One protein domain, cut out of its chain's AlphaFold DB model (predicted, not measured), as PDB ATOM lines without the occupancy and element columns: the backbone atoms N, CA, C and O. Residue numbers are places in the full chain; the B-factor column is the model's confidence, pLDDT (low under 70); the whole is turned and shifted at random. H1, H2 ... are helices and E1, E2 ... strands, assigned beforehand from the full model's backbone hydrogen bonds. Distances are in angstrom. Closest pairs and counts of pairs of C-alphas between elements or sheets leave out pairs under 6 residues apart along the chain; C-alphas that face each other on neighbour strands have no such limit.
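Overview. This is residues 95 to 242 of the 276 residues of an uncharacterized protein of Lentinus tigrinus ALCF2SS1-7 (UniProt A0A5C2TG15). A twisted sheet of three strands is covered on one face by four helices, H3, H4, H6 and H7, while the other face is bare. H3 and H4 run along the strands, H6 crosses them, and H7 stands up from the sheet; little H1, between E1 and E2, lies far from the other helices. The printed part has 148 residues with three named strands and seven named helices, in the order E1 H1 E2 E3 H2 H3 H4 H5 H6 H7; the sheet order E1, E2, E3 is antiparallel throughout and the class is mixed. It is compact, with a radius of gyration of the C-alphas of 15.2 A and spans of 48 by 43 by 29 A.

Arrangement. E1, residues 97 to 104, is an edge strand, antiparallel to E2, residues 117 to 124; N 100 and O 121 are within hydrogen-bond range at 2.7 A. H1, residues 108 to 112, between them, is only just not on the sheet, with 4 pairs of C-alphas within 10 A. E2 and E3, residues 133 to 138, form a hairpin, with N 138 and O 118 at 2.8 A. H2, residues 142 to 147, is not on the sheet. H3, residues 150 to 162, is over E3 at a height over the sheet of 9.2 A; the closest C-alphas are those of Gln 134 and Ile 160, 6.2 A apart. H4, residues 171 to 187, is the hub; its residues 184 to 187 touch H2, closest at the C-alphas of Ala 145 and Tyr 187, 6.1 A. H5, residues 192 to 196, and H4 only just touch, only at the corner, with 3 pairs of C-alphas within 8 A, the closest Tyr 187 and Ala 194, 5.3 A. H6, residues 198 to 215, and H7, residues 219 to 233, form a helical hairpin at a shallow tilt of 24 degrees; the closest C-alphas are those of Gly 208 and Val 222, 5.3 A. H7 touches H4 at a steep tilt of 46 degrees, closest at Leu 176 and Leu 223, with C-alphas 5.9 A apart. These four longer helices on the same face make two layers with the sheet, one of helices and one of strands. In all seven helices every O i to N i+4 pair is within hydrogen-bond range.

Along the chain. E1 begins at C-alpha 97, (426.116, 720.222, 372.697), and is 21.0 A long; E2 is 22.5 A and E3 16.1 A. H3 is 18.5 A, H4 24.7 A, H6 25.3 A and H7 20.9 A; H7 ends at C-alpha 233, (442.293, 714.635, 348.290).

Size, cuts and confidence. The C-alphas farthest apart, those of His 128 and Pro 192, are 47.9 A apart. The printed part has no cut and no long link. The mean pLDDT of the printed part is 86.1; residues 108, 110 to 112, 126 to 131 and 240 to 242 are under 70.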
ATOM      1  N   ARG A  95     423.468 714.362 374.109       70.25
ATOM      2  CA  ARG A  95     424.756 715.071 374.048       70.25
ATOM      3  C   ARG A  95     424.559 716.470 374.634       70.25
ATOM      4  O   ARG A  95     423.497 717.029 374.390       70.25
ATOM      5  N   PRO A  96     425.513 717.028 375.392       81.25
ATOM      6  CA  PRO A  96     425.376 718.355 375.998       81.25
ATOM      7  C   PRO A  96     425.515 719.515 374.997       81.25
ATOM      8  O   PRO A  96     425.014 720.602 375.274       81.25
ATOM      9  N   ALA A  97     426.101 719.285 373.819       84.81
ATOM     10  CA  ALA A  97     426.116 720.222 372.697       84.81
ATOM     11  C   ALA A  97     425.938 719.500 371.350       84.81
ATOM     12  O   ALA A  97     426.196 718.299 371.234       84.81
ATOM     13  N   TYR A  98     425.508 720.249 370.335       87.31
ATOM     14  CA  TYR A  98     425.364 719.804 368.950       87.31
ATOM     15  C   TYR A  98     426.110 720.718 367.993       87.31
ATOM     16  O   TYR A  98     426.087 721.942 368.144       87.31
ATOM     17  N   ILE A  99     426.664 720.116 366.946       88.25
ATOM     18  CA  ILE A  99     427.168 720.827 365.780       88.25
ATOM     19  C   ILE A  99     426.122 720.779 364.666       88.25
ATOM     20  O   ILE A  99     425.577 719.734 364.308       88.25
ATOM     21  N   HIS A 100     425.872 721.930 364.061       89.19
ATOM     22  CA  HIS A 100     425.042 722.076 362.883       89.19
ATOM     23  C   HIS A 100     425.821 722.718 361.744       89.19
ATOM     24  O   HIS A 100     426.473 723.745 361.923       89.19
ATOM     25  N   LEU A 101     425.640 722.173 360.544       88.75
ATOM     26  CA  LEU A 101     426.063 722.799 359.301       88.75
ATOM     27  C   LEU A 101     424.810 723.128 358.487       88.75
ATOM     28  O   LEU A 101     424.036 722.231 358.167       88.75
ATOM     29  N   LYS A 102     424.555 724.408 358.205       88.94
ATOM     30  CA  LYS A 102     423.316 724.830 357.526       88.94
ATOM     31  C   LYS A 102     423.607 725.763 356.363       88.94
ATOM     32  O   LYS A 102     424.407 726.688 356.491       88.94
ATOM     33  N   ILE A 103     422.870 725.578 355.274       86.12
ATOM     34  CA  ILE A 103     422.806 726.546 354.182       86.12
ATOM     35  C   ILE A 103     421.862 727.675 354.585       86.12
ATOM     36  O   ILE A 103     420.751 727.442 355.060       86.12
ATOM     37  N   VAL A 104     422.317 728.912 354.422       86.69
ATOM     38  CA  VAL A 104     421.548 730.118 354.726       86.69
ATOM     39  C   VAL A 104     421.731 731.157 353.635       86.69
ATOM     40  O   VAL A 104     422.785 731.255 353.014       86.69
ATOM     41  N   TYR A 105     420.711 731.983 353.437       81.56
ATOM     42  CA  TYR A 105     420.769 733.131 352.540       81.56
ATOM     43  C   TYR A 105     420.741 734.405 353.374       81.56
ATOM     44  O   TYR A 105     419.834 734.608 354.180       81.56
ATOM     45  N   GLN A 106     421.745 735.265 353.201       70.94
ATOM     46  CA  GLN A 106     421.864 736.493 353.997       70.94
ATOM     47  C   GLN A 106     420.713 737.470 353.725       70.94
ATOM     48  O   GLN A 106     420.281 738.206 354.608       70.94
ATOM     49  N   THR A 107     420.218 737.484 352.488       72.94
ATOM     50  CA  THR A 107     419.087 738.303 352.056       72.94
ATOM     51  C   THR A 107     418.237 737.525 351.061       72.94
ATOM     52  O   THR A 107     418.723 736.614 350.393       72.94
ATOM     53  N   ARG A 108     416.982 737.948 350.883       66.81
ATOM     54  CA  ARG A 108     416.112 737.417 349.822       66.81
ATOM     55  C   ARG A 108     416.682 737.656 348.417       66.81
ATOM     56  O   ARG A 108     416.402 736.901 347.500       66.81
ATOM     57  N   ILE A 109     417.491 738.705 348.244       71.12
ATOM     58  CA  ILE A 109     418.196 738.964 346.981       71.12
ATOM     59  C   ILE A 109     419.272 737.896 346.767       71.12
ATOM     60  O   ILE A 109     419.320 737.307 345.697       71.12
ATOM     61  N   ALA A 110     420.071 737.583 347.792       68.75
ATOM     62  CA  ALA A 110     421.066 736.513 347.719       68.75
ATOM     63  C   ALA A 110     420.426 735.141 347.444       68.75
ATOM     64  O   ALA A 110     420.992 734.344 346.705       68.75
ATOM     65  N   GLU A 111     419.234 734.886 347.987       69.75
ATOM     66  CA  GLU A 111     418.436 733.693 347.678       69.75
ATOM     67  C   GLU A 111     418.048 733.627 346.196       69.75
ATOM     68  O   GLU A 111     418.331 732.638 345.526       69.75
ATOM     69  N   LEU A 112     417.474 734.705 345.654       58.69
ATOM     70  CA  LEU A 112     417.088 734.782 344.240       58.69
ATOM     71  C   LEU A 112     418.289 734.730 343.284       58.69
ATOM     72  O   LEU A 112     418.160 734.253 342.160       58.69
ATOM     73  N   GLU A 113     419.449 735.214 343.725       73.19
ATOM     74  CA  GLU A 113     420.709 735.153 342.981       73.19
ATOM     75  C   GLU A 113     421.441 733.812 343.137       73.19
ATOM     76  O   GLU A 113     422.498 733.636 342.531       73.19
ATOM     77  N   GLY A 114     420.921 732.877 343.944       73.19
ATOM     78  CA  GLY A 114     421.566 731.588 344.182       73.19
ATOM     79  C   GLY A 114     422.935 731.727 344.846       73.19
ATOM     80  O   GLY A 114     423.866 731.010 344.495       73.19
ATOM     81  N   ARG A 115     423.075 732.667 345.790       75.44
ATOM     82  CA  ARG A 115     424.301 732.924 346.563       75.44
ATOM     83  C   ARG A 115     424.140 732.441 348.008       75.44
ATOM     84  O   ARG A 115     423.971 733.270 348.910       75.44
ATOM     85  N   PRO A 116     424.127 731.118 348.243       83.56
ATOM     86  CA  PRO A 116     424.070 730.584 349.589       83.56
ATOM     87  C   PRO A 116     425.354 730.891 350.365       83.56
ATOM     88  O   PRO A 116     426.442 731.061 349.814       83.56
ATOM     89  N   MET A 117     425.202 730.940 351.680       87.06
ATOM     90  CA  MET A 117     426.281 730.878 352.651       87.06
ATOM     91  C   MET A 117     426.134 729.592 353.451       87.06
ATOM     92  O   MET A 117     425.026 729.090 353.639       87.06
ATOM     93  N   ILE A 118     427.245 729.091 353.972       90.19
ATOM     94  CA  ILE A 118     427.246 727.924 354.847       90.19
ATOM     95  C   ILE A 118     427.603 728.414 356.241       90.19
ATOM     96  O   ILE A 118     428.618 729.084 356.426       90.19
ATOM     97  N   LYS A 119     426.745 728.133 357.220       92.94
ATOM     98  CA  LYS A 119     427.019 728.427 358.626       92.94
ATOM     99  C   LYS A 119     427.367 727.149 359.377       92.94
ATOM    100  O   LYS A 119     426.644 726.157 359.269       92.94
ATOM    101  N   LEU A 120     428.438 727.214 360.155       92.88
ATOM    102  CA  LEU A 120     428.761 726.257 361.204       92.88
ATOM    103  C   LEU A 120     428.236 726.831 362.522       92.88
ATOM    104  O   LEU A 120     428.531 727.975 362.867       92.88
ATOM    105  N   GLU A 121     427.413 726.067 363.226       92.50
ATOM    106  CA  GLU A 121     426.701 726.498 364.424       92.50
ATOM    107  C   GLU A 121     426.852 725.440 365.522       92.50
ATOM    108  O   GLU A 121     426.494 724.286 365.319       92.50
ATOM    109  N   ILE A 122     427.372 725.841 366.681       91.06
ATOM    110  CA  ILE A 122     427.499 725.007 367.880       91.06
ATOM    111  C   ILE A 122     426.423 725.454 368.860       91.06
ATOM    112  O   ILE A 122     426.315 726.651 369.132       91.06
ATOM    113  N   VAL A 123     425.621 724.524 369.371       89.00
ATOM    114  CA  VAL A 123     424.459 724.826 370.223       89.00
ATOM    115  C   VAL A 123     424.454 723.913 371.437       89.00
ATOM    116  O   VAL A 123     424.551 722.697 371.285       89.00
ATOM    117  N   ALA A 124     424.296 724.476 372.633       86.50
ATOM    118  CA  ALA A 124     424.079 723.680 373.836       86.50
ATOM    119  C   ALA A 124     422.716 722.967 373.784       86.50
ATOM    120  O   ALA A 124     421.703 723.536 373.381       86.50
ATOM    121  N   ASN A 125     422.676 721.722 374.238       79.31
ATOM    122  CA  ASN A 125     421.472 720.904 374.327       79.31
ATOM    123  C   ASN A 125     420.908 720.883 375.755       79.31
ATOM    124  O   ASN A 125     420.631 719.823 376.319       79.31
ATOM    125  N   ASP A 126     420.771 722.055 376.361       67.81
ATOM    126  CA  ASP A 126     420.085 722.174 377.639       67.81
ATOM    127  C   ASP A 126     418.805 722.983 377.438       67.81
ATOM    128  O   ASP A 126     418.818 724.083 376.884       67.81
ATOM    129  N   THR A 127     417.689 722.433 377.912       53.97
ATOM    130  CA  THR A 127     416.365 723.072 377.964       53.97
ATOM    131  C   THR A 127     416.360 724.411 378.711       53.97
ATOM    132  O   THR A 127     415.388 725.155 378.613       53.97
ATOM    133  N   HIS A 128     417.433 724.742 379.439       47.75
ATOM    134  CA  HIS A 128     417.635 726.039 380.094       47.75
ATOM    135  C   HIS A 128     418.738 726.909 379.460       47.75
ATOM    136  O   HIS A 128     418.892 728.066 379.851       47.75
ATOM    137  N   ALA A 129     419.469 726.399 378.462       55.88
ATOM    138  CA  ALA A 129     420.569 727.087 377.781       55.88
ATOM    139  C   ALA A 129     420.186 727.578 376.376       55.88
ATOM    140  O   ALA A 129     421.040 727.630 375.493       55.88
ATOM    141  N   GLU A 130     418.927 727.990 376.170       55.00
ATOM    142  CA  GLU A 130     418.370 728.436 374.874       55.00
ATOM    143  C   GLU A 130     419.166 729.565 374.175       55.00
ATOM    144  O   GLU A 130     418.896 729.902 373.023       55.00
ATOM    145  N   ASN A 131     420.179 730.127 374.838       62.91
ATOM    146  CA  ASN A 131     421.006 731.222 374.344       62.91
ATOM    147  C   ASN A 131     422.487 730.868 374.133       62.91
ATOM    148  O   ASN A 131     423.216 731.699 373.591       62.91
ATOM    149  N   LEU A 132     422.951 729.673 374.526       84.75
ATOM    150  CA  LEU A 132     424.345 729.279 374.305       84.75
ATOM    151  C   LEU A 132     424.500 728.725 372.891       84.75
ATOM    152  O   LEU A 132     424.310 727.535 372.628       84.75
ATOM    153  N   ARG A 133     424.839 729.625 371.968       89.44
ATOM    154  CA  ARG A 133     425.219 729.265 370.607       89.44
ATOM    155  C   ARG A 133     426.450 730.035 370.169       89.44
ATOM    156  O   ARG A 133     426.581 731.215 370.486       89.44
ATOM    157  N   GLN A 134     427.258 729.406 369.330       92.75
ATOM    158  CA  GLN A 134     428.306 730.088 368.584       92.75
ATOM    159  C   GLN A 134     428.167 729.782 367.097       92.75
ATOM    160  O   GLN A 134     427.858 728.655 366.715       92.75
ATOM    161  N   VAL A 135     428.358 730.799 366.255       92.50
ATOM    162  CA  VAL A 135     428.165 730.690 364.805       92.50
ATOM    163  C   VAL A 135     429.346 731.305 364.073       92.50
ATOM    164  O   VAL A 135     429.767 732.413 364.396       92.50
ATOM    165  N   ILE A 136     429.814 730.623 363.033       93.75
ATOM    166  CA  ILE A 136     430.735 731.175 362.040       93.75
ATOM    167  C   ILE A 136     430.217 730.892 360.632       93.75
ATOM    168  O   ILE A 136     429.595 729.862 360.365       93.75
ATOM    169  N   TYR A 137     430.454 731.834 359.725       92.69
ATOM    170  CA  TYR A 137     430.141 731.674 358.312       92.69
ATOM    171  C   TYR A 137     431.373 731.172 357.573       92.69
ATOM    172  O   TYR A 137     432.425 731.809 357.606       92.69
ATOM    173  N   LEU A 138     431.221 730.038 356.902       93.69
ATOM    174  CA  LEU A 138     432.286 729.421 356.136       93.69
ATOM    175  C   LEU A 138     432.414 730.110 354.768       93.69
ATOM    176  O   LEU A 138     431.395 730.408 354.131       93.69
ATOM    177  N   PRO A 139     433.644 730.375 354.296       92.19
ATOM    178  CA  PRO A 139     433.866 730.930 352.971       92.19
ATOM    179  C   PRO A 139     433.295 730.035 351.870       92.19
ATOM    180  O   PRO A 139     433.618 728.856 351.788       92.19
ATOM    181  N   THR A 140     432.503 730.622 350.973       92.06
ATOM    182  CA  THR A 140     431.953 729.936 349.789       92.06
ATOM    183  C   THR A 140     432.679 730.302 348.496       92.06
ATOM    184  O   THR A 140     432.268 729.923 347.405       92.06
ATOM    185  N   THR A 141     433.784 731.046 348.604       92.50
ATOM    186  CA  THR A 141     434.692 731.343 347.489       92.50
ATOM    187  C   THR A 141     436.141 731.211 347.942       92.50
ATOM    188  O   THR A 141     436.467 731.558 349.080       92.50
ATOM    189  N   LEU A 142     437.029 730.799 347.033       92.38
ATOM    190  CA  LEU A 142     438.463 730.684 347.321       92.38
ATOM    191  C   LEU A 142     439.076 732.032 347.725       92.38
ATOM    192  O   LEU A 142     439.924 732.105 348.610       92.38
ATOM    193  N   ALA A 143     438.624 733.122 347.100       93.12
ATOM    194  CA  ALA A 143     439.034 734.472 347.479       93.12
ATOM    195  C   ALA A 143     438.617 734.806 348.921       93.12
ATOM    196  O   ALA A 143     439.402 735.401 349.654       93.12
ATOM    197  N   GLY A 144     437.418 734.387 349.340       91.50
ATOM    198  CA  GLY A 144     436.954 734.514 350.719       91.50
ATOM    199  C   GLY A 144     437.787 733.692 351.701       91.50
ATOM    200  O   GLY A 144     438.160 734.216 352.745       91.50
ATOM    201  N   ALA A 145     438.139 732.450 351.351       92.19
ATOM    202  CA  ALA A 145     438.994 731.601 352.184       92.19
ATOM    203  C   ALA A 145     440.388 732.216 352.383       92.19
ATOM    204  O   ALA A 145     440.879 732.298 353.503       92.19
ATOM    205  N   ARG A 146     440.987 732.751 351.313       93.88
ATOM    206  CA  ARG A 146     442.284 733.454 351.353       93.88
ATOM    207  C   ARG A 146     442.249 734.791 352.080       93.88
ATOM    208  O   ARG A 146     443.267 735.227 352.606       93.88
ATOM    209  N   ALA A 147     441.101 735.460 352.077       92.56
ATOM    210  CA  ALA A 147     440.917 736.718 352.788       92.56
ATOM    211  C   ALA A 147     440.641 736.520 354.286       92.56
ATOM    212  O   ALA A 147     440.652 737.508 355.020       92.56
ATOM    213  N   LEU A 148     440.383 735.289 354.738       88.69
ATOM    214  CA  LEU A 148     440.049 734.997 356.124       88.69
ATOM    215  C   LEU A 148     441.317 735.033 356.997       88.69
ATOM    216  O   LEU A 148     442.190 734.176 356.844       88.69
ATOM    217  N   PRO A 149     441.466 736.012 357.907       88.56
ATOM    218  CA  PRO A 149     442.670 736.109 358.717       88.56
ATOM    219  C   PRO A 149     442.665 735.039 359.826       88.56
ATOM    220  O   PRO A 149     441.595 734.728 360.356       88.56
ATOM    221  N   PRO A 150     443.839 734.537 360.263       88.06
ATOM    222  CA  PRO A 150     443.931 733.541 361.338       88.06
ATOM    223  C   PRO A 150     443.198 733.937 362.630       88.06
ATOM    224  O   PRO A 150     442.585 733.089 363.273       88.06
ATOM    225  N   ALA A 151     443.176 735.237 362.944       91.00
ATOM    226  CA  ALA A 151     442.493 735.802 364.107       91.00
ATOM    227  C   ALA A 151     440.975 735.532 364.143       91.00
ATOM    228  O   ALA A 151     440.379 735.584 365.214       91.00
ATOM    229  N   VAL A 152     440.330 735.238 363.005       92.12
ATOM    230  CA  VAL A 152     438.908 734.846 362.994       92.12
ATOM    231  C   VAL A 152     438.711 733.486 363.660       92.12
ATOM    232  O   VAL A 152     437.759 733.320 364.417       92.12
ATOM    233  N   TRP A 153     439.616 732.533 363.429       91.69
ATOM    234  CA  TRP A 153     439.546 731.207 364.048       91.69
ATOM    235  C   TRP A 153     439.886 731.257 365.537       91.69
ATOM    236  O   TRP A 153     439.220 730.617 366.345       91.69
ATOM    237  N   GLU A 154     440.875 732.071 365.907       92.00
ATOM    238  CA  GLU A 154     441.207 732.329 367.313       92.00
ATOM    239  C   GLU A 154     440.035 732.990 368.049       92.00
ATOM    240  O   GLU A 154     439.679 732.567 369.145       92.00
ATOM    241  N   GLY A 155     439.395 733.984 367.422       92.50
ATOM    242  CA  GLY A 155     438.191 734.624 367.947       92.50
ATOM    243  C   GLY A 155     437.029 733.643 368.090       92.50
ATOM    244  O   GLY A 155     436.372 733.625 369.123       92.50
ATOM    245  N   PHE A 156     436.825 732.764 367.106       93.25
ATOM    246  CA  PHE A 156     435.793 731.731 367.171       93.25
ATOM    247  C   PHE A 156     435.992 730.783 368.363       93.25
ATOM    248  O   PHE A 156     435.045 730.548 369.110       93.25
ATOM    249  N   TRP A 157     437.215 730.296 368.597       93.31
ATOM    250  CA  TRP A 157     437.525 729.477 369.775       93.31
ATOM    251  C   TRP A 157     437.401 730.251 371.090       93.31
ATOM    252  O   TRP A 157     436.873 729.720 372.069       93.31
ATOM    253  N   ALA A 158     437.845 731.509 371.114       92.94
ATOM    254  CA  ALA A 158     437.691 732.374 372.277       92.94
ATOM    255  C   ALA A 158     436.212 732.586 372.629       92.94
ATOM    256  O   ALA A 158     435.856 732.522 373.803       92.94
ATOM    257  N   ASP A 159     435.346 732.758 371.629       92.50
ATOM    258  CA  ASP A 159     433.904 732.891 371.822       92.50
ATOM    259  C   ASP A 159     433.271 731.580 372.320       92.50
ATOM    260  O   ASP A 159     432.441 731.611 373.227       92.50
ATOM    261  N   ILE A 160     433.676 730.416 371.788       91.44
ATOM    262  CA  ILE A 160     433.233 729.099 372.290       91.44
ATOM    263  C   ILE A 160     433.572 728.955 373.778       91.44
ATOM    264  O   ILE A 160     432.722 728.549 374.573       91.44
ATOM    265  N   ALA A 161     434.798 729.311 374.166       90.06
ATOM    266  CA  ALA A 161     435.239 729.263 375.555       90.06
ATOM    267  C   ALA A 161     434.491 730.280 376.432       90.06
ATOM    268  O   ALA A 161     433.992 729.924 377.497       90.06
ATOM    269  N   HIS A 162     434.363 731.529 375.976       88.00
ATOM    270  CA  HIS A 162     433.686 732.599 376.713       88.00
ATOM    271  C   HIS A 162     432.206 732.292 376.961       88.00
ATOM    272  O   HIS A 162     431.688 732.573 378.040       88.00
ATOM    273  N   ASN A 163     431.546 731.663 375.989       86.38
ATOM    274  CA  ASN A 163     430.147 731.262 376.082       86.38
ATOM    275  C   ASN A 163     429.947 729.937 376.844       86.38
ATOM    276  O   ASN A 163     428.833 729.421 376.875       86.38
ATOM    277  N   GLY A 164     431.001 729.357 377.434       85.50
ATOM    278  CA  GLY A 164     430.925 728.103 378.192       85.50
ATOM    279  C   GLY A 164     430.612 726.867 377.342       85.50
ATOM    280  O   GLY A 164     430.338 725.803 377.885       85.50
ATOM    281  N   LEU A 165     430.654 726.983 376.009       88.69
ATOM    282  CA  LEU A 165     430.397 725.864 375.099       88.69
ATOM    283  C   LEU A 165     431.560 724.873 375.080       88.69
ATOM    284  O   LEU A 165     431.333 723.696 374.829       88.69
ATOM    285  N   LEU A 166     432.783 725.329 375.370       88.94
ATOM    286  CA  LEU A 166     433.977 724.481 375.331       88.94
ATOM    287  C   LEU A 166     433.868 723.269 376.269       88.94
ATOM    288  O   LEU A 166     434.267 722.175 375.897       88.94
ATOM    289  N   GLU A 167     433.285 723.449 377.456       87.00
ATOM    290  CA  GLU A 167     433.096 722.376 378.446       87.00
ATOM    291  C   GLU A 167     432.002 721.372 378.046       87.00
ATOM    292  O   GLU A 167     431.903 720.290 378.623       87.00
ATOM    293  N   LEU A 168     431.168 721.734 377.065       89.06
ATOM    294  CA  LEU A 168     430.070 720.912 376.559       89.06
ATOM    295  C   LEU A 168     430.449 720.128 375.299       89.06
ATOM    296  O   LEU A 168     429.683 719.261 374.882       89.06
ATOM    297  N   LEU A 169     431.584 720.442 374.675       88.94
ATOM    298  CA  LEU A 169     432.078 719.699 373.524       88.94
ATOM    299  C   LEU A 169     432.784 718.432 374.001       88.94
ATOM    300  O   LEU A 169     433.626 718.475 374.898       88.94
ATOM    301  N   ASP A 170     432.444 717.299 373.392       89.44
ATOM    302  CA  ASP A 170     433.252 716.094 373.544       89.44
ATOM    303  C   ASP A 170     434.528 716.164 372.681       89.44
ATOM    304  O   ASP A 170     434.705 717.056 371.847       89.44
ATOM    305  N   GLU A 171     435.455 715.234 372.925       88.81
ATOM    306  CA  GLU A 171     436.745 715.169 372.222       88.81
ATOM    307  C   GLU A 171     436.557 715.052 370.700       88.81
ATOM    308  O   GLU A 171     437.190 715.784 369.946       88.81
ATOM    309  N   GLU A 172     435.601 714.226 370.257       90.12
ATOM    310  CA  GLU A 172     435.247 714.056 368.841       90.12
ATOM    311  C   GLU A 172     434.789 715.386 368.220       90.12
ATOM    312  O   GLU A 172     435.251 715.777 367.151       90.12
ATOM    313  N   GLN A 173     433.896 716.121 368.884       91.88
ATOM    314  CA  GLN A 173     433.416 717.413 368.397       91.88
ATOM    315  C   GLN A 173     434.539 718.451 368.313       91.88
ATOM    316  O   GLN A 173     434.588 719.213 367.346       91.88
ATOM    317  N   HIS A 174     435.446 718.475 369.292       92.31
ATOM    318  CA  HIS A 174     436.607 719.359 369.268       92.31
ATOM    319  C   HIS A 174     437.516 719.060 368.065       92.31
ATOM    320  O   HIS A 174     437.871 719.972 367.316       92.31
ATOM    321  N   GLU A 175     437.831 717.784 367.832       91.75
ATOM    322  CA  GLU A 175     438.636 717.331 366.692       91.75
ATOM    323  C   GLU A 175     437.992 717.681 365.346       91.75
ATOM    324  O   GLU A 175     438.670 718.166 364.443       91.75
ATOM    325  N   LEU A 176     436.677 717.499 365.209       93.94
ATOM    326  CA  LEU A 176     435.955 717.826 363.978       93.94
ATOM    327  C   LEU A 176     435.948 719.333 363.677       93.94
ATOM    328  O   LEU A 176     435.988 719.726 362.508       93.94
ATOM    329  N   ILE A 177     435.895 720.179 364.711       93.94
ATOM    330  CA  ILE A 177     435.989 721.637 364.557       93.94
ATOM    331  C   ILE A 177     437.414 722.043 364.158       93.94
ATOM    332  O   ILE A 177     437.577 722.835 363.231       93.94
ATOM    333  N   GLU A 178     438.445 721.492 364.801       93.75
ATOM    334  CA  GLU A 178     439.841 721.723 364.390       93.75
ATOM    335  C   GLU A 178     440.079 721.265 362.943       93.75
ATOM    336  O   GLU A 178     440.628 722.017 362.139       93.75
ATOM    337  N   ALA A 179     439.575 720.088 362.561       93.12
ATOM    338  CA  ALA A 179     439.744 719.544 361.220       93.12
ATOM    339  C   ALA A 179     439.183 720.472 360.131       93.12
ATOM    340  O   ALA A 179     439.857 720.740 359.135       93.12
ATOM    341  N   ILE A 180     437.974 721.019 360.315       94.69
ATOM    342  CA  ILE A 180     437.412 721.959 359.335       94.69
ATOM    343  C   ILE A 180     438.189 723.282 359.298       94.69
ATOM    344  O   ILE A 180     438.370 723.853 358.220       94.69
ATOM    345  N   ILE A 181     438.701 723.759 360.439       93.69
ATOM    346  CA  ILE A 181     439.556 724.952 360.502       93.69
ATOM    347  C   ILE A 181     440.847 724.729 359.707       93.69
ATOM    348  O   ILE A 181     441.234 725.593 358.916       93.69
ATOM    349  N   ASP A 182     441.489 723.577 359.873       93.38
ATOM    350  CA  ASP A 182     442.730 723.231 359.184       93.38
ATOM    351  C   ASP A 182     442.539 723.112 357.667       93.38
ATOM    352  O   ASP A 182     443.322 723.682 356.900       93.38
ATOM    353  N   ILE A 183     441.425 722.527 357.216       94.62
ATOM    354  CA  ILE A 183     441.051 722.524 355.793       94.62
ATOM    355  C   ILE A 183     440.951 723.960 355.247       94.62
ATOM    356  O   ILE A 183     441.524 724.280 354.201       94.62
ATOM    357  N   PHE A 184     440.271 724.871 355.950       94.50
ATOM    358  CA  PHE A 184     440.179 726.262 355.492       94.50
ATOM    359  C   PHE A 184     441.512 727.013 355.576       94.50
ATOM    360  O   PHE A 184     441.790 727.843 354.706       94.50
ATOM    361  N   ARG A 185     442.366 726.721 356.564       92.69
ATOM    362  CA  ARG A 185     443.738 727.254 356.629       92.69
ATOM    363  C   ARG A 185     444.568 726.794 355.433       92.69
ATOM    364  O   ARG A 185     445.296 727.606 354.864       92.69
ATOM    365  N   TYR A 186     444.415 725.545 354.998       93.38
ATOM    366  CA  TYR A 186     445.041 725.045 353.778       93.38
ATOM    367  C   TYR A 186     444.584 725.822 352.538       93.38
ATOM    368  O   TYR A 186     445.421 726.280 351.753       93.38
ATOM    369  N   TYR A 187     443.281 726.069 352.386       94.19
ATOM    370  CA  TYR A 187     442.757 726.867 351.269       94.19
ATOM    371  C   TYR A 187     443.114 728.355 351.336       94.19
ATOM    372  O   TYR A 187     443.149 729.031 350.302       94.19
ATOM    373  N   ALA A 188     443.448 728.868 352.521       92.19
ATOM    374  CA  ALA A 188     443.987 730.213 352.670       92.19
ATOM    375  C   ALA A 188     445.413 730.353 352.097       92.19
ATOM    376  O   ALA A 188     445.875 731.470 351.849       92.19
ATOM    377  N   THR A 189     446.111 729.245 351.827       89.50
ATOM    378  CA  THR A 189     447.437 729.269 351.199       89.50
ATOM    379  C   THR A 189     447.377 729.579 349.693       89.50
ATOM    380  O   THR A 189     446.351 729.459 349.016       89.50
ATOM    381  N   LEU A 190     448.527 729.959 349.125       88.25
ATOM    382  CA  LEU A 190     448.706 730.157 347.679       88.25
ATOM    383  C   LEU A 190     449.095 728.862 346.939       88.25
ATOM    384  O   LEU A 190     449.712 728.916 345.877       88.25
ATOM    385  N   SER A 191     448.756 727.694 347.491       88.50
ATOM    386  CA  SER A 191     449.050 726.402 346.869       88.50
ATOM    387  C   SER A 191     448.282 726.226 345.541       88.50
ATOM    388  O   SER A 191     447.066 726.452 345.502       88.50
ATOM    389  N   PRO A 192     448.940 725.785 344.447       90.50
ATOM    390  CA  PRO A 192     448.256 725.411 343.208       90.50
ATOM    391  C   PRO A 192     447.205 724.323 343.442       90.50
ATOM    392  O   PRO A 192     446.063 724.477 343.020       90.50
ATOM    393  N   ARG A 193     447.542 723.303 344.239       89.50
ATOM    394  CA  ARG A 193     446.628 722.208 344.588       89.50
ATOM    395  C   ARG A 193     445.399 722.700 345.354       89.50
ATOM    396  O   ARG A 193     444.302 722.203 345.129       89.50
ATOM    397  N   ALA A 194     445.553 723.699 346.227       89.75
ATOM    398  CA  ALA A 194     444.417 724.332 346.903       89.75
ATOM    399  C   ALA A 194     443.495 725.071 345.918       89.75
ATOM    400  O   ALA A 194     442.299 725.170 346.148       89.75
ATOM    401  N   THR A 195     444.032 725.576 344.806       93.00
ATOM    402  CA  THR A 195     443.211 726.181 343.747       93.00
ATOM    403  C   THR A 195     442.477 725.112 342.939       93.00
ATOM    404  O   THR A 195     441.308 725.292 342.630       93.00
ATOM    405  N   GLU A 196     443.147 724.003 342.626       94.69
ATOM    406  CA  GLU A 196     442.591 722.900 341.827       94.69
ATOM    407  C   GLU A 196     441.480 722.132 342.549       94.69
ATOM    408  O   GLU A 196     440.525 721.711 341.916       94.69
ATOM    409  N   THR A 197     441.591 721.974 343.869       95.50
ATOM    410  CA  THR A 197     440.666 721.160 344.684       95.50
ATOM    411  C   THR A 197     439.570 721.976 345.371       95.50
ATOM    412  O   THR A 197     438.787 721.420 346.136       95.50
ATOM    413  N   TRP A 198     439.532 723.299 345.172       95.06
ATOM    414  CA  TRP A 198     438.571 724.169 345.855       95.06
ATOM    415  C   TRP A 198     437.126 723.867 345.451       95.06
ATOM    416  O   TRP A 198     436.261 723.789 346.319       95.06
ATOM    417  N   ASP A 199     436.872 723.716 344.150       94.81
ATOM    418  CA  ASP A 199     435.514 723.520 343.640       94.81
ATOM    419  C   ASP A 199     434.940 722.177 344.118       94.81
ATOM    420  O   ASP A 199     433.815 722.152 344.615       94.81
ATOM    421  N   ASP A 200     435.744 721.107 344.090       96.00
ATOM    422  CA  ASP A 200     435.357 719.782 344.594       96.00
ATOM    423  C   ASP A 200     435.054 719.814 346.103       96.00
ATOM    424  O   ASP A 200     434.024 719.315 346.552       96.00
ATOM    425  N   PHE A 201     435.909 720.463 346.904       95.81
ATOM    426  CA  PHE A 201     435.657 720.626 348.339       95.81
ATOM    427  C   PHE A 201     434.370 721.401 348.612       95.81
ATOM    428  O   PHE A 201     433.610 721.072 349.523       95.81
ATOM    429  N   LEU A 202     434.139 722.464 347.843       94.69
ATOM    430  CA  LEU A 202     432.964 723.296 348.015       94.69
ATOM    431  C   LEU A 202     431.687 722.523 347.660       94.69
ATOM    432  O   LEU A 202     430.683 722.682 348.355       94.69
ATOM    433  N   GLU A 203     431.725 721.674 346.629       93.81
ATOM    434  CA  GLU A 203     430.635 720.753 346.290       93.81
ATOM    435  C   GLU A 203     430.331 719.801 347.455       93.81
ATOM    436  O   GLU A 203     429.186 719.747 347.903       93.81
ATOM    437  N   GLU A 204     431.346 719.145 348.022       94.75
ATOM    438  CA  GLU A 204     431.182 718.266 349.189       94.75
ATOM    439  C   GLU A 204     430.617 719.009 350.408       94.75
ATOM    440  O   GLU A 204     429.721 718.519 351.102       94.75
ATOM    441  N   LEU A 205     431.086 720.235 350.658       94.19
ATOM    442  CA  LEU A 205     430.602 721.071 351.755       94.19
ATOM    443  C   LEU A 205     429.122 721.444 351.570       94.19
ATOM    444  O   LEU A 205     428.353 721.410 352.537       94.19
ATOM    445  N   TYR A 206     428.704 721.773 350.344       92.44
ATOM    446  CA  TYR A 206     427.299 722.036 350.031       92.44
ATOM    447  C   TYR A 206     426.440 720.784 350.150       92.44
ATOM    448  O   TYR A 206     425.410 720.838 350.822       92.44
ATOM    449  N   LEU A 207     426.867 719.664 349.563       90.62
ATOM    450  CA  LEU A 207     426.157 718.387 349.650       90.62
ATOM    451  C   LEU A 207     425.956 717.983 351.113       90.62
ATOM    452  O   LEU A 207     424.838 717.683 351.535       90.62
ATOM    453  N   GLY A 208     427.011 718.068 351.923       89.38
ATOM    454  CA  GLY A 208     426.948 717.812 353.355       89.38
ATOM    455  C   GLY A 208     425.955 718.720 354.088       89.38
ATOM    456  O   GLY A 208     425.132 718.246 354.879       89.38
ATOM    457  N   ALA A 209     425.984 720.026 353.809       89.19
ATOM    458  CA  ALA A 209     425.065 720.985 354.418       89.19
ATOM    459  C   ALA A 209     423.602 720.773 353.968       89.19
ATOM    460  O   ALA A 209     422.682 720.908 354.783       89.19
ATOM    461  N   GLU A 210     423.365 720.389 352.709       87.38
ATOM    462  CA  GLU A 210     422.040 720.004 352.212       87.38
ATOM    463  C   GLU A 210     421.524 718.737 352.896       87.38
ATOM    464  O   GLU A 210     420.362 718.703 353.311       87.38
ATOM    465  N   PHE A 211     422.363 717.712 353.066       82.62
ATOM    466  CA  PHE A 211     421.979 716.490 353.773       82.62
ATOM    467  C   PHE A 211     421.650 716.758 355.243       82.62
ATOM    468  O   PHE A 211     420.654 716.230 355.748       82.62
ATOM    469  N   SER A 212     422.411 717.625 355.917       82.19
ATOM    470  CA  SER A 212     422.082 718.053 357.284       82.19
ATOM    471  C   SER A 212     420.701 718.707 357.354       82.19
ATOM    472  O   SER A 212     419.901 718.359 358.226       82.19
ATOM    473  N   ALA A 213     420.372 719.575 356.390       77.94
ATOM    474  CA  ALA A 213     419.079 720.251 356.333       77.94
ATOM    475  C   ALA A 213     417.903 719.303 356.025       77.94
ATOM    476  O   ALA A 213     416.870 719.380 356.689       77.94
ATOM    477  N   HIS A 214     418.041 718.405 355.043       74.19
ATOM    478  CA  HIS A 214     416.932 717.567 354.567       74.19
ATOM    479  C   HIS A 214     416.729 716.289 355.384       74.19
ATOM    480  O   HIS A 214     415.595 715.857 355.584       74.19
ATOM    481  N   LEU A 215     417.816 715.672 355.852       71.25
ATOM    482  CA  LEU A 215     417.778 714.380 356.542       71.25
ATOM    483  C   LEU A 215     417.932 714.511 358.058       71.25
ATOM    484  O   LEU A 215     418.018 713.499 358.751       71.25
ATOM    485  N   SER A 216     417.963 715.744 358.583       75.25
ATOM    486  CA  SER A 216     418.268 716.017 359.995       75.25
ATOM    487  C   SER A 216     419.569 715.336 360.438       75.25
ATOM    488  O   SER A 216     419.682 714.853 361.568       75.25
ATOM    489  N   GLN A 217     420.535 715.240 359.519       78.50
ATOM    490  CA  GLN A 217     421.815 714.611 359.797       78.50
ATOM    491  C   GLN A 217     422.617 715.515 360.748       78.50
ATOM    492  O   GLN A 217     422.711 716.723 360.493       78.50
ATOM    493  N   PRO A 218     423.182 714.961 361.837       84.56
ATOM    494  CA  PRO A 218     424.036 715.716 362.749       84.56
ATOM    495  C   PRO A 218     425.219 716.326 361.989       84.56
ATOM    496  O   PRO A 218     425.786 715.674 361.104       84.56
ATOM    497  N   GLY A 219     425.582 717.568 362.320       87.38
ATOM    498  CA  GLY A 219     426.680 718.274 361.659       87.38
ATOM    499  C   GLY A 219     428.016 717.564 361.860       87.38
ATOM    500  O   GLY A 219     428.841 717.567 360.958       87.38
ATOM    501  N   GLU A 220     428.183 716.856 362.977       90.69
ATOM    502  CA  GLU A 220     429.346 716.023 363.285       90.69
ATOM    503  C   GLU A 220     429.614 714.993 362.184       90.69
ATOM    504  O   GLU A 220     430.744 714.823 361.734       90.69
ATOM    505  N   ARG A 221     428.559 714.337 361.684       90.50
ATOM    506  CA  ARG A 221     428.713 713.342 360.621       90.50
ATOM    507  C   ARG A 221     429.170 713.991 359.317       90.50
ATOM    508  O   ARG A 221     430.013 713.433 358.631       90.50
ATOM    509  N   VAL A 222     428.639 715.172 359.005       91.06
ATOM    510  CA  VAL A 222     429.055 715.939 357.824       91.06
ATOM    511  C   VAL A 222     430.519 716.366 357.939       91.06
ATOM    512  O   VAL A 222     431.283 716.170 357.001       91.06
ATOM    513  N   LEU A 223     430.932 716.894 359.095       94.12
ATOM    514  CA  LEU A 223     432.327 717.272 359.334       94.12
ATOM    515  C   LEU A 223     433.268 716.063 359.266       94.12
ATOM    516  O   LEU A 223     434.372 716.185 358.739       94.12
ATOM    517  N   SER A 224     432.834 714.895 359.747       93.38
ATOM    518  CA  SER A 224     433.608 713.652 359.651       93.38
ATOM    519  C   SER A 224     433.815 713.224 358.196       93.38
ATOM    520  O   SER A 224     434.936 712.896 357.804       93.38
ATOM    521  N   ASP A 225     432.762 713.282 357.377       92.56
ATOM    522  CA  ASP A 225     432.838 712.938 355.956       92.56
ATOM    523  C   ASP A 225     433.725 713.933 355.181       92.56
ATOM    524  O   ASP A 225     434.576 713.508 354.400       92.56
ATOM    525  N   LEU A 226     433.628 715.236 355.476       94.31
ATOM    526  CA  LEU A 226     434.507 716.268 354.905       94.31
ATOM    527  C   LEU A 226     435.971 716.086 355.306       94.31
ATOM    528  O   LEU A 226     436.865 716.238 354.474       94.31
ATOM    529  N   SER A 227     436.224 715.741 356.569       93.50
ATOM    530  CA  SER A 227     437.580 715.487 357.065       93.50
ATOM    531  C   SER A 227     438.197 714.280 356.360       93.50
ATOM    532  O   SER A 227     439.336 714.352 355.908       93.50
ATOM    533  N   ARG A 228     437.423 713.200 356.181       93.38
ATOM    534  CA  ARG A 228     437.851 712.021 355.416       93.38
ATOM    535  C   ARG A 228     438.158 712.376 353.963       93.38
ATOM    536  O   ARG A 228     439.231 712.036 353.473       93.38
ATOM    537  N   TRP A 229     437.253 713.096 353.300       94.75
ATOM    538  CA  TRP A 229     437.469 713.553 351.928       94.75
ATOM    539  C   TRP A 229     438.762 714.370 351.813       94.75
ATOM    540  O   TRP A 229     439.576 714.124 350.921       94.75
ATOM    541  N   ALA A 230     438.997 715.293 352.750       93.19
ATOM    542  CA  ALA A 230     440.184 716.133 352.750       93.19
ATOM    543  C   ALA A 230     441.473 715.324 352.946       93.19
ATOM    544  O   ALA A 230     442.460 715.581 352.257       93.19
ATOM    545  N   MET A 231     441.474 714.313 353.819       90.81
ATOM    546  CA  MET A 231     442.639 713.439 354.007       90.81
ATOM    547  C   MET A 231     443.015 712.714 352.708       90.81
ATOM    548  O   MET A 231     444.195 712.576 352.389       90.81
ATOM    549  N   GLU A 232     442.017 712.301 351.926       91.06
ATOM    550  CA  GLU A 232     442.214 711.593 350.658       91.06
ATOM    551  C   GLU A 232     442.666 712.526 349.517       91.06
ATOM    552  O   GLU A 232     443.513 712.154 348.699       91.06
ATOM    553  N   HIS A 233     442.140 713.755 349.459       90.50
ATOM    554  CA  HIS A 233     442.293 714.635 348.290       90.50
ATOM    555  C   HIS A 233     443.304 715.774 348.495       90.50
ATOM    556  O   HIS A 233     443.920 716.246 347.528       90.50
ATOM    557  N   ILE A 234     443.556 716.182 349.741       88.69
ATOM    558  CA  ILE A 234     444.459 717.277 350.126       88.69
ATOM    559  C   ILE A 234     445.299 716.898 351.368       88.69
ATOM    560  O   ILE A 234     445.185 717.532 352.407       88.69
ATOM    561  N   PRO A 235     446.229 715.927 351.276       76.00
ATOM    562  CA  PRO A 235     446.969 715.393 352.428       76.00
ATOM    563  C   PRO A 235     447.781 716.446 353.203       76.00
ATOM    564  O   PRO A 235     448.009 716.283 354.391       76.00
ATOM    565  N   GLY A 236     448.168 717.557 352.566       78.56
ATOM    566  CA  GLY A 236     448.835 718.680 353.240       78.56
ATOM    567  C   GLY A 236     447.898 719.618 354.012       78.56
ATOM    568  O   GLY A 236     448.343 720.679 354.444       78.56
ATOM    569  N   ALA A 237     446.606 719.292 354.112       79.19
ATOM    570  CA  ALA A 237     445.630 720.095 354.838       79.19
ATOM    571  C   ALA A 237     445.705 719.906 356.350       79.19
ATOM    572  O   ALA A 237     445.314 720.806 357.086       79.19
ATOM    573  N   PHE A 238     446.244 718.777 356.799       82.44
ATOM    574  CA  PHE A 238     446.395 718.470 358.209       82.44
ATOM    575  C   PHE A 238     447.882 718.460 358.584       82.44
ATOM    576  O   PHE A 238     448.701 717.996 357.790       82.44
ATOM    577  N   PRO A 239     448.267 718.974 359.763       72.44
ATOM    578  CA  PRO A 239     449.656 718.910 360.217       72.44
ATOM    579  C   PRO A 239     450.137 717.448 360.330       72.44
ATOM    580  O   PRO A 239     449.351 716.577 360.695       72.44
ATOM    581  N   ASP A 240     451.434 717.191 360.091       57.19
ATOM    582  CA  ASP A 240     452.112 715.865 360.025       57.19
ATOM    583  C   ASP A 240     451.911 714.923 361.238       57.19
ATOM    584  O   ASP A 240     452.427 713.806 361.287       57.19
ATOM    585  N   ILE A 241     451.143 715.343 362.237       47.47
ATOM    586  CA  ILE A 241     450.672 714.525 363.355       47.47
ATOM    587  C   ILE A 241     449.854 713.316 362.845       47.47
ATOM    588  O   ILE A 241     449.814 712.287 363.514       47.47
ATOM    589  N   PHE A 242     449.286 713.389 361.633       48.00
ATOM    590  CA  PHE A 242     448.586 712.275 360.979       48.00
ATOM    591  C   PHE A 242     449.508 711.221 360.330       48.00
ATOM    592  O   PHE A 242     449.054 710.108 360.079       48.00
TER     593      PHE A 242